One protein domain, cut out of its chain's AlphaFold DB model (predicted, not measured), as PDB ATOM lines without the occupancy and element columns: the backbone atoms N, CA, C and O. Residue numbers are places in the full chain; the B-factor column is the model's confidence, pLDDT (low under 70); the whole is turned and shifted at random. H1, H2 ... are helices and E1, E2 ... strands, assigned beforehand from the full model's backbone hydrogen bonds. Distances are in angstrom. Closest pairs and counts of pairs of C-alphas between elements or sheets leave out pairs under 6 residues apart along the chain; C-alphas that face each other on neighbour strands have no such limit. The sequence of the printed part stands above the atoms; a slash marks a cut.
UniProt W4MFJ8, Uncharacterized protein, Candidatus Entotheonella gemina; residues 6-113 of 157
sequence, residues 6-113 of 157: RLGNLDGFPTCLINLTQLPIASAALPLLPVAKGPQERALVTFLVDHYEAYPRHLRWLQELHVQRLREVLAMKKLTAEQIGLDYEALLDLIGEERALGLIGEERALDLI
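What this domain is: This is residues 6 to 113 of the 157 residues of an uncharacterized protein of Candidatus Entotheonella gemina (UniProt W4MFJ8). A small two-stranded hairpin, E1 and E2, makes one end of a rod, and the winding stretch of residues 19 to 38, with no named element, leads from it to a body of short, mostly crossed helices. In that body H1, H2, H4, H5 and H3 touch one after the other round a ring, and H6 makes the far end of the rod. The printed part has 108 residues with two named strands followed by six named helices, in the order E1, E2, H1 to H6; the sheet, order E1 - E2, is antiparallel and the class is mostly helix. The whole is loose, with a radius of gyration of the C-alphas of 16.4 A, and spans 58 by 25 by 22 A.

Where its parts are: E1 is residues 6 to 10, 12.3 A long, beginning at C-alpha 6 (5.398, 7.740, 25.792). E2 is residues 13 to 18, 15.7 A. H1, the longest helix, is residues 39 to 50, 16.7 A, beginning at C-alpha 39 (-3.841, 20.400, 40.328). H2 is residues 56 to 65, 14.8 A, and H3 is residues 67 to 77, 15.2 A. H4 is residues 88 to 95, 10.3 A, and H5 is residues 97 to 104, 10.1 A. H6 is residues 106 to 113, 10.4 A, ending at C-alpha 113 (11.415, 30.730, 68.066).

How they stand to each other: E1 and E2 form a hairpin, antiparallel with 142 degrees between their directions; N 8 and O 15 are 2.8 A apart and N 10 and O 13 are 3.0 A apart, within hydrogen-bond range. E1 is apart from the six helices. H1 touches H3 at a steep tilt of 58 degrees, the same way, closest at the C-alphas of Val 45 and Leu 70, 6.1 A. H1 and H2 form a helical hairpin, a steep tilt of 38 degrees, opposite ways; H1 touches H2 with residues 45 to 49 alone, closest at the C-alphas of Leu 48 and Leu 59, 6.5 A. H2 touches H4, with the closest C-alphas those of Glu 64 and Leu 94, 7.1 A. H3 touches H5 at a shallow tilt of 25 degrees, the same way, with the C-alphas of Arg 71 and Leu 103 closest at 5.6 A. H4 touches H5, closest at the C-alphas of Leu 92 and Ala 100, 5.6 A. H5 and H6 are close but not clearly touching, with the C-alphas of Leu 101 and Ala 109 closest at 5.9 A. H3 and H4 are only just apart, at 8.1 A. In H1, H3, H4 and H6 every O i to N i+4 pair is within hydrogen-bond range; in H2 5 of 6 are, and in H5 2 of 4.

The domain as a whole: The two C-alphas farthest apart, those of Gly 12 and Asp 111, are 58.5 A apart. The printed part has no cut. The link from E2 to H1, 20 residues, is long. The mean pLDDT of the printed part is 79.0, and residues 88 to 113 are under 70.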
ATOM      1  N   ARG A   6       5.117   8.030  27.203       83.69
ATOM      2  CA  ARG A   6       5.398   7.740  25.792       83.69
ATOM      3  C   ARG A   6       6.865   7.388  25.606       83.69
ATOM      4  O   ARG A   6       7.744   8.152  25.987       83.69
ATOM      5  N   LEU A   7       7.108   6.250  24.973       88.62
ATOM      6  CA  LEU A   7       8.437   5.847  24.534       88.62
ATOM      7  C   LEU A   7       8.791   6.570  23.230       88.62
ATOM      8  O   LEU A   7       7.943   6.739  22.354       88.62
ATOM      9  N   GLY A   8      10.045   6.981  23.108       88.06
ATOM     10  CA  GLY A   8      10.598   7.629  21.926       88.06
ATOM     11  C   GLY A   8      12.111   7.454  21.862       88.06
ATOM     12  O   GLY A   8      12.701   6.755  22.682       88.06
ATOM     13  N   ASN A   9      12.738   8.100  20.885       90.75
ATOM     14  CA  ASN A   9      14.190   8.171  20.769       90.75
ATOM     15  C   ASN A   9      14.608   9.638  20.665       90.75
ATOM     16  O   ASN A   9      14.009  10.386  19.892       90.75
ATOM     17  N   LEU A  10      15.623  10.029  21.432       87.44
ATOM     18  CA  LEU A  10      16.245  11.351  21.388       87.44
ATOM     19  C   LEU A  10      17.740  11.144  21.125       87.44
ATOM     20  O   LEU A  10      18.394  10.436  21.883       87.44
ATOM     21  N   ASP A  11      18.250  11.666  20.009       89.44
ATOM     22  CA  ASP A  11      19.649  11.509  19.574       89.44
ATOM     23  C   ASP A  11      20.164  10.056  19.560       89.44
ATOM     24  O   ASP A  11      21.310   9.766  19.887       89.44
ATOM     25  N   GLY A  12      19.294   9.114  19.179       91.19
ATOM     26  CA  GLY A  12      19.621   7.684  19.135       91.19
ATOM     27  C   GLY A  12      19.528   6.962  20.482       91.19
ATOM     28  O   GLY A  12      19.727   5.749  20.524       91.19
ATOM     29  N   PHE A  13      19.168   7.662  21.560       90.12
ATOM     30  CA  PHE A  13      18.957   7.073  22.879       90.12
ATOM     31  C   PHE A  13      17.468   6.822  23.155       90.12
ATOM     32  O   PHE A  13      16.646   7.734  22.982       90.12
ATOM     33  N   PRO A  14      17.098   5.620  23.641       92.19
ATOM     34  CA  PRO A  14      15.729   5.336  24.038       92.19
ATOM     35  C   PRO A  14      15.340   6.239  25.208       92.19
ATOM     36  O   PRO A  14      15.991   6.258  26.250       92.19
ATOM     37  N   THR A  15      14.269   7.000  25.022       89.81
ATOM     38  CA  THR A  15      13.785   7.998  25.977       89.81
ATOM     39  C   THR A  15      12.330   7.719  26.329       89.81
ATOM     40  O   THR A  15      11.531   7.316  25.484       89.81
ATOM     41  N   CYS A  16      11.966   7.953  27.588       87.69
ATOM     42  CA  CYS A  16      10.585   7.899  28.052       87.69
ATOM     43  C   CYS A  16      10.133   9.309  28.441       87.69
ATOM     44  O   CYS A  16      10.671   9.907  29.371       87.69
ATOM     45  N   LEU A  17       9.149   9.846  27.721       86.12
ATOM     46  CA  LEU A  17       8.496  11.107  28.046       86.12
ATOM     47  C   LEU A  17       7.324  10.834  28.980       86.12
ATOM     48  O   LEU A  17       6.386  10.122  28.615       86.12
ATOM     49  N   ILE A  18       7.368  11.421  30.171       87.00
ATOM     50  CA  ILE A  18       6.358  11.220  31.205       87.00
ATOM     51  C   ILE A  18       5.557  12.511  31.368       87.00
ATOM     52  O   ILE A  18       6.085  13.542  31.781       87.00
ATOM     53  N   ASN A  19       4.267  12.456  31.048       86.88
ATOM     54  CA  ASN A  19       3.335  13.522  31.366       86.88
ATOM     55  C   ASN A  19       2.903  13.377  32.822       86.88
ATOM     56  O   ASN A  19       1.996  12.600  33.133       86.88
ATOM     57  N   LEU A  20       3.544  14.163  33.690       85.25
ATOM     58  CA  LEU A  20       3.264  14.149  35.117       85.25
ATOM     59  C   LEU A  20       1.769  14.314  35.372       85.25
ATOM     60  O   LEU A  20       1.225  13.446  36.033       85.25
ATOM     61  N   THR A  21       1.082  15.267  34.724       83.88
ATOM     62  CA  THR A  21      -0.351  15.590  34.954       83.88
ATOM     63  C   THR A  21      -1.323  14.422  34.786       83.88
ATOM     64  O   THR A  21      -2.444  14.473  35.283       83.88
ATOM     65  N   GLN A  22      -0.902  13.369  34.085       84.62
ATOM     66  CA  GLN A  22      -1.707  12.184  33.796       84.62
ATOM     67  C   GLN A  22      -1.271  10.952  34.595       84.62
ATOM     68  O   GLN A  22      -1.884   9.890  34.465       84.62
ATOM     69  N   LEU A  23      -0.211  11.061  35.400       85.69
ATOM     70  CA  LEU A  23       0.219   9.984  36.277       85.69
ATOM     71  C   LEU A  23      -0.779   9.778  37.425       85.69
ATOM     72  O   LEU A  23      -1.201  10.749  38.063       85.69
ATOM     73  N   PRO A  24      -1.124   8.518  37.739       86.94
ATOM     74  CA  PRO A  24      -1.926   8.224  38.912       86.94
ATOM     75  C   PRO A  24      -1.128   8.529  40.181       86.94
ATOM     76  O   PRO A  24       0.081   8.303  40.240       86.94
ATOM     77  N   ILE A  25      -1.819   8.975  41.227       87.25
ATOM     78  CA  ILE A  25      -1.222   9.093  42.558       87.25
ATOM     79  C   ILE A  25      -1.224   7.707  43.190       87.25
ATOM     80  O   ILE A  25      -2.187   7.280  43.820       87.25
ATOM     81  N   ALA A  26      -0.152   6.975  42.923       85.31
ATOM     82  CA  ALA A  26       0.071   5.620  43.394       85.31
ATOM     83  C   ALA A  26       1.540   5.457  43.777       85.31
ATOM     84  O   ALA A  26       2.398   6.146  43.225       85.31
ATOM     85  N   SER A  27       1.830   4.504  44.666       82.25
ATOM     86  CA  SER A  27       3.178   4.243  45.194       82.25
ATOM     87  C   SER A  27       4.272   4.234  44.111       82.25
ATOM     88  O   SER A  27       5.299   4.884  44.274       82.25
ATOM     89  N   ALA A  28       4.014   3.602  42.959       85.12
ATOM     90  CA  ALA A  28       4.967   3.514  41.849       85.12
ATOM     91  C   ALA A  28       5.308   4.862  41.180       85.12
ATOM     92  O   ALA A  28       6.376   4.999  40.588       85.12
ATOM     93  N   ALA A  29       4.414   5.850  41.249       86.62
ATOM     94  CA  ALA A  29       4.586   7.168  40.637       86.62
ATOM     95  C   ALA A  29       5.028   8.246  41.642       86.62
ATOM     96  O   ALA A  29       5.499   9.304  41.223       86.62
ATOM     97  N   LEU A  30       4.914   7.985  42.951       87.62
ATOM     98  CA  LEU A  30       5.256   8.939  44.013       87.62
ATOM     99  C   LEU A  30       6.661   9.552  43.911       87.62
ATOM    100  O   LEU A  30       6.775  10.713  44.283       87.62
ATOM    101  N   PRO A  31       7.710   8.875  43.402       86.94
ATOM    102  CA  PRO A  31       9.019   9.513  43.231       86.94
ATOM    103  C   PRO A  31       9.064  10.601  42.148       86.94
ATOM    104  O   PRO A  31       9.943  11.453  42.178       86.94
ATOM    105  N   LEU A  32       8.140  10.577  41.182       86.62
ATOM    106  CA  LEU A  32       8.127  11.492  40.032       86.62
ATOM    107  C   LEU A  32       7.198  12.691  40.240       86.62
ATOM    108  O   LEU A  32       7.393  13.757  39.664       86.62
ATOM    109  N   LEU A  33       6.170  12.517  41.067       87.88
ATOM    110  CA  LEU A  33       5.168  13.537  41.351       87.88
ATOM    111  C   LEU A  33       5.646  14.763  42.163       87.88
ATOM    112  O   LEU A  33       4.991  15.795  42.025       87.88
ATOM    113  N   PRO A  34       6.756  14.760  42.939       85.50
ATOM    114  CA  PRO A  34       7.189  15.938  43.691       85.50
ATOM    115  C   PRO A  34       7.625  17.105  42.802       85.50
ATOM    116  O   PRO A  34       7.744  18.219  43.286       85.50
ATOM    117  N   VAL A  35       7.852  16.894  41.506       84.38
ATOM    118  CA  VAL A  35       8.139  17.985  40.557       84.38
ATOM    119  C   VAL A  35       6.907  18.412  39.750       84.38
ATOM    120  O   VAL A  35       6.981  19.351  38.954       84.38
ATOM    121  N   ALA A  36       5.763  17.750  39.951       83.50
ATOM    122  CA  ALA A  36       4.507  18.135  39.325       83.50
ATOM    123  C   ALA A  36       3.986  19.448  39.928       83.50
ATOM    124  O   ALA A  36       4.135  19.705  41.121       83.50
ATOM    125  N   LYS A  37       3.346  20.277  39.097       79.94
ATOM    126  CA  LYS A  37       2.764  21.563  39.508       79.94
ATOM    127  C   LYS A  37       1.254  21.586  39.298       79.94
ATOM    128  O   LYS A  37       0.713  20.851  38.468       79.94
ATOM    129  N   GLY A  38       0.573  22.483  40.007       83.62
ATOM    130  CA  GLY A  38      -0.836  22.786  39.754       83.62
ATOM    131  C   GLY A  38      -1.790  21.772  40.402       83.62
ATOM    132  O   GLY A  38      -1.605  21.440  41.570       83.62
ATOM    133  N   PRO A  39      -2.836  21.278  39.711       83.25
ATOM    134  CA  PRO A  39      -3.841  20.400  40.328       83.25
ATOM    135  C   PRO A  39      -3.255  19.124  40.944       83.25
ATOM    136  O   PRO A  39      -3.732  18.637  41.969       83.25
ATOM    137  N   GLN A  40      -2.196  18.598  40.332       85.69
ATOM    138  CA  GLN A  40      -1.580  17.353  40.763       85.69
ATOM    139  C   GLN A  40      -0.723  17.499  42.018       85.69
ATOM    140  O   GLN A  40      -0.664  16.574  42.819       85.69
ATOM    141  N   GLU A  41      -0.125  18.669  42.218       88.12
ATOM    142  CA  GLU A  41       0.595  19.024  43.440       88.12
ATOM    143  C   GLU A  41      -0.336  18.930  44.651       88.12
ATOM    144  O   GLU A  41      -0.061  18.214  45.611       88.12
ATOM    145  N   ARG A  42      -1.512  19.569  44.571       88.56
ATOM    146  CA  ARG A  42      -2.514  19.510  45.643       88.56
ATOM    147  C   ARG A  42      -2.989  18.083  45.894       88.56
ATOM    148  O   ARG A  42      -3.150  17.685  47.046       88.56
ATOM    149  N   ALA A  43      -3.225  17.320  44.832       90.38
ATOM    150  CA  ALA A  43      -3.667  15.940  44.948       90.38
ATOM    151  C   ALA A  43      -2.579  15.045  45.578       90.38
ATOM    152  O   ALA A  43      -2.902  14.216  46.428       90.38
ATOM    153  N   LEU A  44      -1.300  15.257  45.240       91.88
ATOM    154  CA  LEU A  44      -0.156  14.567  45.843       91.88
ATOM    155  C   LEU A  44      -0.051  14.875  47.336       91.88
ATOM    156  O   LEU A  44       0.031  13.955  48.144       91.88
ATOM    157  N   VAL A  45      -0.082  16.161  47.691       91.31
ATOM    158  CA  VAL A  45      -0.022  16.610  49.087       91.31
ATOM    159  C   VAL A  45      -1.180  16.015  49.881       91.31
ATOM    160  O   VAL A  45      -0.963  15.452  50.946       91.31
ATOM    161  N   THR A  46      -2.398  16.071  49.339       92.56
ATOM    162  CA  THR A  46      -3.585  15.499  49.991       92.56
ATOM    163  C   THR A  46      -3.410  14.002  50.232       92.56
ATOM    164  O   THR A  46      -3.612  13.541  51.349       92.56
ATOM    165  N   PHE A  47      -2.969  13.258  49.215       93.12
ATOM    166  CA  PHE A  47      -2.739  11.822  49.329       93.12
ATOM    167  C   PHE A  47      -1.681  11.477  50.380       93.12
ATOM    168  O   PHE A  47      -1.902  10.576  51.184       93.12
ATOM    169  N   LEU A  48      -0.544  12.177  50.392       91.88
ATOM    170  CA  LEU A  48       0.537  11.913  51.343       91.88
ATOM    171  C   LEU A  48       0.153  12.294  52.776       91.88
ATOM    172  O   LEU A  48       0.528  11.577  53.696       91.88
ATOM    173  N   VAL A  49      -0.628  13.361  52.963       90.81
ATOM    174  CA  VAL A  49      -1.192  13.721  54.273       90.81
ATOM    175  C   VAL A  49      -2.227  12.695  54.735       90.81
ATOM    176  O   VAL A  49      -2.295  12.427  55.923       90.81
ATOM    177  N   ASP A  50      -3.002  12.084  53.838       92.31
ATOM    178  CA  ASP A  50      -3.962  11.028  54.206       92.31
ATOM    179  C   ASP A  50      -3.297   9.677  54.505       92.31
ATOM    180  O   ASP A  50      -3.859   8.852  55.218       92.31
ATOM    181  N   HIS A  51      -2.088   9.451  53.986       91.62
ATOM    182  CA  HIS A  51      -1.348   8.192  54.123       91.62
ATOM    183  C   HIS A  51       0.021   8.413  54.778       91.62
ATOM    184  O   HIS A  51       1.010   7.773  54.402       91.62
ATOM    185  N   TYR A  52       0.090   9.338  55.735       88.50
ATOM    186  CA  TYR A  52       1.350   9.803  56.311       88.50
ATOM    187  C   TYR A  52       2.169   8.686  56.968       88.50
ATOM    188  O   TYR A  52       3.389   8.638  56.812       88.50
ATOM    189  N   GLU A  53       1.493   7.724  57.596       88.25
ATOM    190  CA  GLU A  53       2.116   6.551  58.216       88.25
ATOM    191  C   GLU A  53       2.833   5.646  57.200       88.25
ATOM    192  O   GLU A  53       3.866   5.051  57.502       88.25
ATOM    193  N   ALA A  54       2.317   5.561  55.970       90.00
ATOM    194  CA  ALA A  54       2.859   4.689  54.930       90.00
ATOM    195  C   ALA A  54       4.021   5.331  54.155       90.00
ATOM    196  O   ALA A  54       4.842   4.623  53.565       90.00
ATOM    197  N   TYR A  55       4.109   6.666  54.139       88.94
ATOM    198  CA  TYR A  55       5.057   7.400  53.295       88.94
ATOM    199  C   TYR A  55       5.849   8.503  54.028       88.94
ATOM    200  O   TYR A  55       5.999   9.601  53.482       88.94
ATOM    201  N   PRO A  56       6.478   8.224  55.188       83.75
ATOM    202  CA  PRO A  56       7.176   9.246  55.977       83.75
ATOM    203  C   PRO A  56       8.332   9.917  55.215       83.75
ATOM    204  O   PRO A  56       8.604  11.103  55.386       83.75
ATOM    205  N   ARG A  57       9.003   9.191  54.309       84.62
ATOM    206  CA  ARG A  57      10.070   9.762  53.466       84.62
ATOM    207  C   ARG A  57       9.538  10.768  52.440       84.62
ATOM    208  O   ARG A  57      10.194  11.771  52.191       84.62
ATOM    209  N   HIS A  58       8.370  10.509  51.855       86.31
ATOM    210  CA  HIS A  58       7.786  11.390  50.838       86.31
ATOM    211  C   HIS A  58       7.190  12.649  51.470       86.31
ATOM    212  O   HIS A  58       7.178  13.705  50.845       86.31
ATOM    213  N   LEU A  59       6.752  12.553  52.725       84.12
ATOM    214  CA  LEU A  59       6.346  13.709  53.516       84.12
ATOM    215  C   LEU A  59       7.476  14.712  53.721       84.12
ATOM    216  O   LEU A  59       7.239  15.906  53.563       84.12
ATOM    217  N   ARG A  60       8.709  14.245  53.960       80.81
ATOM    218  CA  ARG A  60       9.874  15.144  54.033       80.81
ATOM    219  C   ARG A  60      10.075  15.934  52.742       80.81
ATOM    220  O   ARG A  60      10.300  17.134  52.782       80.81
ATOM    221  N   TRP A  61       9.889  15.303  51.583       82.44
ATOM    222  CA  TRP A  61       9.985  16.015  50.305       82.44
ATOM    223  C   TRP A  61       8.908  17.090  50.131       82.44
ATOM    224  O   TRP A  61       9.167  18.103  49.486       82.44
ATOM    225  N   LEU A  62       7.714  16.915  50.710       81.75
ATOM    226  CA  LEU A  62       6.698  17.972  50.696       81.75
ATOM    227  C   LEU A  62       7.120  19.188  51.521       81.75
ATOM    228  O   LEU A  62       6.790  20.307  51.135       81.75
ATOM    229  N   GLN A  63       7.852  18.976  52.618       72.75
ATOM    230  CA  GLN A  63       8.400  20.073  53.417       72.75
ATOM    231  C   GLN A  63       9.412  20.893  52.619       72.75
ATOM    232  O   GLN A  63       9.440  22.107  52.744       72.75
ATOM    233  N   GLU A  64      10.216  20.258  51.772       75.38
ATOM    234  CA  GLU A  64      11.222  20.961  50.967       75.38
ATOM    235  C   GLU A  64      10.608  21.653  49.745       75.38
ATOM    236  O   GLU A  64      10.939  22.793  49.422       75.38
ATOM    237  N   LEU A  65       9.696  20.963  49.057       79.31
ATOM    238  CA  LEU A  65       9.273  21.352  47.712       79.31
ATOM    239  C   LEU A  65       7.907  22.049  47.676       79.31
ATOM    240  O   LEU A  65       7.690  22.896  46.811       79.31
ATOM    241  N   HIS A  66       6.998  21.735  48.609       82.25
ATOM    242  CA  HIS A  66       5.568  22.087  48.524       82.25
ATOM    243  C   HIS A  66       4.977  22.647  49.827       82.25
ATOM    244  O   HIS A  66       3.804  22.429  50.132       82.25
ATOM    245  N   VAL A  67       5.767  23.416  50.585       77.25
ATOM    246  CA  VAL A  67       5.396  24.006  51.892       77.25
ATOM    247  C   VAL A  67       4.023  24.675  51.889       77.25
ATOM    248  O   VAL A  67       3.210  24.440  52.777       77.25
ATOM    249  N   GLN A  68       3.755  25.519  50.890       76.62
ATOM    250  CA  GLN A  68       2.536  26.323  50.867       76.62
ATOM    251  C   GLN A  68       1.293  25.441  50.713       76.62
ATOM    252  O   GLN A  68       0.307  25.621  51.423       76.62
ATOM    253  N   ARG A  69       1.352  24.442  49.826       84.25
ATOM    254  CA  ARG A  69       0.255  23.485  49.653       84.25
ATOM    255  C   ARG A  69       0.110  22.556  50.840       84.25
ATOM    256  O   ARG A  69      -1.019  22.257  51.218       84.25
ATOM    257  N   LEU A  70       1.221  22.127  51.435       84.25
ATOM    258  CA  LEU A  70       1.203  21.347  52.667       84.25
ATOM    259  C   LEU A  70       0.479  22.116  53.777       84.25
ATOM    260  O   LEU A  70      -0.448  21.575  54.372       84.25
ATOM    261  N   ARG A  71       0.800  23.402  53.965       77.00
ATOM    262  CA  ARG A  71       0.119  24.287  54.919       77.00
ATOM    263  C   ARG A  71      -1.378  24.386  54.653       77.00
ATOM    264  O   ARG A  71      -2.174  24.218  55.570       77.00
ATOM    265  N   GLU A  72      -1.771  24.638  53.407       81.12
ATOM    266  CA  GLU A  72      -3.185  24.732  53.030       81.12
ATOM    267  C   GLU A  72      -3.948  23.435  53.329       81.12
ATOM    268  O   GLU A  72      -5.048  23.473  53.879       81.12
ATOM    269  N   VAL A  73      -3.369  22.279  52.989       87.44
ATOM    270  CA  VAL A  73      -4.001  20.972  53.211       87.44
ATOM    271  C   VAL A  73      -4.093  20.644  54.700       87.44
ATOM    272  O   VAL A  73      -5.142  20.176  55.141       87.44
ATOM    273  N   LEU A  74      -3.045  20.924  55.478       84.62
ATOM    274  CA  LEU A  74      -3.051  20.751  56.932       84.62
ATOM    275  C   LEU A  74      -4.107  21.637  57.598       84.62
ATOM    276  O   LEU A  74      -4.933  21.127  58.352       84.62
ATOM    277  N   ALA A  75      -4.169  22.920  57.232       78.00
ATOM    278  CA  ALA A  75      -5.181  23.849  57.734       78.00
ATOM    279  C   ALA A  75      -6.606  23.382  57.393       78.00
ATOM    280  O   ALA A  75      -7.481  23.358  58.258       78.00
ATOM    281  N   MET A  76      -6.841  22.937  56.153       83.94
ATOM    282  CA  MET A  76      -8.137  22.389  55.738       83.94
ATOM    283  C   MET A  76      -8.523  21.129  56.515       83.94
ATOM    284  O   MET A  76      -9.695  20.947  56.844       83.94
ATOM    285  N   LYS A  77      -7.554  20.250  56.790       84.25
ATOM    286  CA  LYS A  77      -7.771  19.000  57.527       84.25
ATOM    287  C   LYS A  77      -7.726  19.180  59.045       84.25
ATOM    288  O   LYS A  77      -7.997  18.218  59.755       84.25
ATOM    289  N   LYS A  78      -7.436  20.391  59.538       81.62
ATOM    290  CA  LYS A  78      -7.205  20.692  60.961       81.62
ATOM    291  C   LYS A  78      -6.142  19.776  61.581       81.62
ATOM    292  O   LYS A  78      -6.275  19.357  62.728       81.62
ATOM    293  N   LEU A  79      -5.124  19.445  60.789       81.31
ATOM    294  CA  LEU A  79      -3.979  18.654  61.213       81.31
ATOM    295  C   LEU A  79      -2.792  19.571  61.491       81.31
ATOM    296  O   LEU A  79      -2.606  20.592  60.831       81.31
ATOM    297  N   THR A  80      -1.985  19.162  62.453       75.88
ATOM    298  CA  THR A  80      -0.710  19.788  62.810       75.88
ATOM    299  C   THR A  80       0.444  18.977  62.221       75.88
ATOM    300  O   THR A  80       0.262  17.825  61.811       75.88
ATOM    301  N   ALA A  81       1.633  19.568  62.111       73.88
ATOM    302  CA  ALA A  81       2.757  18.886  61.475       73.88
ATOM    303  C   ALA A  81       3.279  17.702  62.321       73.88
ATOM    304  O   ALA A  81       3.686  16.690  61.752       73.88
ATOM    305  N   GLU A  82       3.187  17.738  63.655       76.19
ATOM    306  CA  GLU A  82       3.579  16.599  64.508       76.19
ATOM    307  C   GLU A  82       2.645  15.416  64.317       76.19
ATOM    308  O   GLU A  82       3.096  14.271  64.337       76.19
ATOM    309  N   GLN A  83       1.349  15.681  64.122       80.94
ATOM    310  CA  GLN A  83       0.363  14.622  63.895       80.94
ATOM    311  C   GLN A  83       0.696  13.788  62.658       80.94
ATOM    312  O   GLN A  83       0.340  12.617  62.613       80.94
ATOM    313  N   ILE A  84       1.410  14.363  61.687       82.81
ATOM    314  CA  ILE A  84       1.884  13.663  60.489       82.81
ATOM    315  C   ILE A  84       3.389  13.334  60.533       82.81
ATOM    316  O   ILE A  84       3.970  12.967  59.512       82.81
ATOM    317  N   GLY A  85       4.021  13.431  61.709       78.81
ATOM    318  CA  GLY A  85       5.405  13.010  61.947       78.81
ATOM    319  C   GLY A  85       6.477  13.959  61.407       78.81
ATOM    320  O   GLY A  85       7.587  13.517  61.104       78.81
ATOM    321  N   LEU A  86       6.151  15.242  61.247       77.94
ATOM    322  CA  LEU A  86       7.097  16.266  60.818       77.94
ATOM    323  C   LEU A  86       7.794  16.916  62.019       77.94
ATOM    324  O   LEU A  86       7.142  17.321  62.978       77.94
ATOM    325  N   ASP A  87       9.122  17.016  61.934       71.44
ATOM    326  CA  ASP A  87       9.976  17.654  62.941       71.44
ATOM    327  C   ASP A  87      10.103  19.162  62.679       71.44
ATOM    328  O   ASP A  87      10.291  19.603  61.541       71.44
ATOM    329  N   TYR A  88       9.990  19.943  63.747       64.88
ATOM    330  CA  TYR A  88       9.959  21.394  63.719       64.88
ATOM    331  C   TYR A  88      11.300  22.068  63.697       64.88
ATOM    332  O   TYR A  88      11.423  23.089  63.027       64.88
ATOM    333  N   GLU A  89      12.295  21.498  64.365       62.62
ATOM    334  CA  GLU A  89      13.660  22.007  64.260       62.62
ATOM    335  C   GLU A  89      14.122  21.874  62.806       62.62
ATOM    336  O   GLU A  89      14.586  22.837  62.199       62.62
ATOM    337  N   ALA A  90      13.812  20.733  62.182       62.34
ATOM    338  CA  ALA A  90      14.046  20.517  60.760       62.34
ATOM    339  C   ALA A  90      13.228  21.460  59.856       62.34
ATOM    340  O   ALA A  90      13.731  21.898  58.826       62.34
ATOM    341  N   LEU A  91      11.978  21.790  60.206       63.94
ATOM    342  CA  LEU A  91      11.189  22.777  59.455       63.94
ATOM    343  C   LEU A  91      11.801  24.180  59.553       63.94
ATOM    344  O   LEU A  91      11.913  24.863  58.539       63.94
ATOM    345  N   LEU A  92      12.216  24.608  60.742       63.09
ATOM    346  CA  LEU A  92      12.817  25.924  60.954       63.09
ATOM    347  C   LEU A  92      14.136  26.070  60.190       63.09
ATOM    348  O   LEU A  92      14.304  27.050  59.462       63.09
ATOM    349  N   ASP A  93      15.008  25.067  60.276       59.03
ATOM    350  CA  ASP A  93      16.310  25.064  59.602       59.03
ATOM    351  C   ASP A  93      16.191  25.031  58.071       59.03
ATOM    352  O   ASP A  93      17.016  25.606  57.358       59.03
ATOM    353  N   LEU A  94      15.166  24.357  57.543       53.41
ATOM    354  CA  LEU A  94      15.046  24.078  56.112       53.41
ATOM    355  C   LEU A  94      14.298  25.163  55.333       53.41
ATOM    356  O   LEU A  94      14.659  25.466  54.195       53.41
ATOM    357  N   ILE A  95      13.225  25.717  55.905       57.19
ATOM    358  CA  ILE A  95      12.342  26.661  55.198       57.19
ATOM    359  C   ILE A  95      12.315  28.058  55.826       57.19
ATOM    360  O   ILE A  95      11.704  28.955  55.241       57.19
ATOM    361  N   GLY A  96      13.017  28.255  56.946       58.91
ATOM    362  CA  GLY A  96      13.120  29.523  57.661       58.91
ATOM    363  C   GLY A  96      11.934  29.795  58.590       58.91
ATOM    364  O   GLY A  96      10.816  29.322  58.364       58.91
ATOM    365  N   GLU A  97      12.189  30.601  59.626       59.75
ATOM    366  CA  GLU A  97      11.250  30.904  60.718       59.75
ATOM    367  C   GLU A  97       9.880  31.372  60.185       59.75
ATOM    368  O   GLU A  97       8.853  30.780  60.505       59.75
ATOM    369  N   GLU A  98       9.853  32.332  59.257       59.94
ATOM    370  CA  GLU A  98       8.627  32.934  58.705       59.94
ATOM    371  C   GLU A  98       7.690  31.923  58.006       59.94
ATOM    372  O   GLU A  98       6.463  31.996  58.118       59.94
ATOM    373  N   ARG A  99       8.255  30.934  57.300       58.00
ATOM    374  CA  ARG A  99       7.476  29.910  56.578       58.00
ATOM    375  C   ARG A  99       7.073  28.752  57.487       58.00
ATOM    376  O   ARG A  99       6.025  28.144  57.256       58.00
ATOM    377  N   ALA A 100       7.870  28.467  58.513       60.78
ATOM    378  CA  ALA A 100       7.588  27.435  59.501       60.78
ATOM    379  C   ALA A 100       6.416  27.819  60.421       60.78
ATOM    380  O   ALA A 100       5.570  26.973  60.703       60.78
ATOM    381  N   LEU A 101       6.279  29.097  60.796       63.59
ATOM    382  CA  LEU A 101       5.190  29.599  61.657       63.59
ATOM    383  C   LEU A 101       3.795  29.167  61.192       63.59
ATOM    384  O   LEU A 101       2.943  28.778  61.989       63.59
ATOM    385  N   GLY A 102       3.582  29.154  59.877       61.53
ATOM    386  CA  GLY A 102       2.321  28.737  59.281       61.53
ATOM    387  C   GLY A 102       1.980  27.248  59.413       61.53
ATOM    388  O   GLY A 102       0.817  26.894  59.225       61.53
ATOM    389  N   LEU A 103       2.972  26.394  59.679       59.06
ATOM    390  CA  LEU A 103       2.845  24.936  59.814       59.06
ATOM    391  C   LEU A 103       2.820  24.471  61.276       59.06
ATOM    392  O   LEU A 103       2.197  23.456  61.574       59.06
ATOM    393  N   ILE A 104       3.507  25.201  62.157       62.00
ATOM    394  CA  ILE A 104       3.743  24.842  63.565       62.00
ATOM    395  C   ILE A 104       2.561  25.239  64.467       62.00
ATOM    396  O   ILE A 104       2.339  24.636  65.516       62.00
ATOM    397  N   GLY A 105       1.765  26.226  64.037       61.38
ATOM    398  CA  GLY A 105       0.741  26.849  64.874       61.38
ATOM    399  C   GLY A 105       1.343  27.878  65.838       61.38
ATOM    400  O   GLY A 105       2.492  27.762  66.267       61.38
ATOM    401  N   GLU A 106       0.569  28.915  66.160       58.44
ATOM    402  CA  GLU A 106       1.063  30.130  66.828       58.44
ATOM    403  C   GLU A 106       1.564  29.900  68.262       58.44
ATOM    404  O   GLU A 106       2.597  30.448  68.632       58.44
ATOM    405  N   GLU A 107       0.908  29.054  69.064       57.88
ATOM    406  CA  GLU A 107       1.370  28.743  70.429       57.88
ATOM    407  C   GLU A 107       2.753  28.101  70.452       57.88
ATOM    408  O   GLU A 107       3.642  28.518  71.189       57.88
ATOM    409  N   ARG A 108       2.937  27.066  69.633       62.31
ATOM    410  CA  ARG A 108       4.161  26.263  69.629       62.31
ATOM    411  C   ARG A 108       5.318  27.007  68.983       62.31
ATOM    412  O   ARG A 108       6.467  26.846  69.382       62.31
ATOM    413  N   ALA A 109       5.001  27.853  68.013       60.91
ATOM    414  CA  ALA A 109       5.933  28.813  67.468       60.91
ATOM    415  C   ALA A 109       6.547  29.698  68.568       60.91
ATOM    416  O   ALA A 109       7.770  29.849  68.598       60.91
ATOM    417  N   LEU A 110       5.726  30.241  69.481       59.59
ATOM    418  CA  LEU A 110       6.177  31.123  70.570       59.59
ATOM    419  C   LEU A 110       7.197  30.456  71.494       59.59
ATOM    420  O   LEU A 110       8.145  31.125  71.914       59.59
ATOM    421  N   ASP A 111       7.025  29.163  71.763       64.69
ATOM    422  CA  ASP A 111       7.952  28.382  72.582       64.69
ATOM    423  C   ASP A 111       9.269  28.059  71.852       64.69
ATOM    424  O   ASP A 111      10.322  28.039  72.485       64.69
ATOM    425  N   LEU A 112       9.234  27.834  70.532       58.53
ATOM    426  CA  LEU A 112      10.400  27.399  69.748       58.53
ATOM    427  C   LEU A 112      11.281  28.550  69.238       58.53
ATOM    428  O   LEU A 112      12.502  28.488  69.346       58.53
ATOM    429  N   ILE A 113      10.681  29.595  68.665       61.19
ATOM    430  CA  ILE A 113      11.415  30.730  68.066       61.19
ATOM    431  C   ILE A 113      11.646  31.843  69.105       61.19
ATOM    432  O   ILE A 113      12.548  32.673  68.969       61.19
TER     433      ILE A 113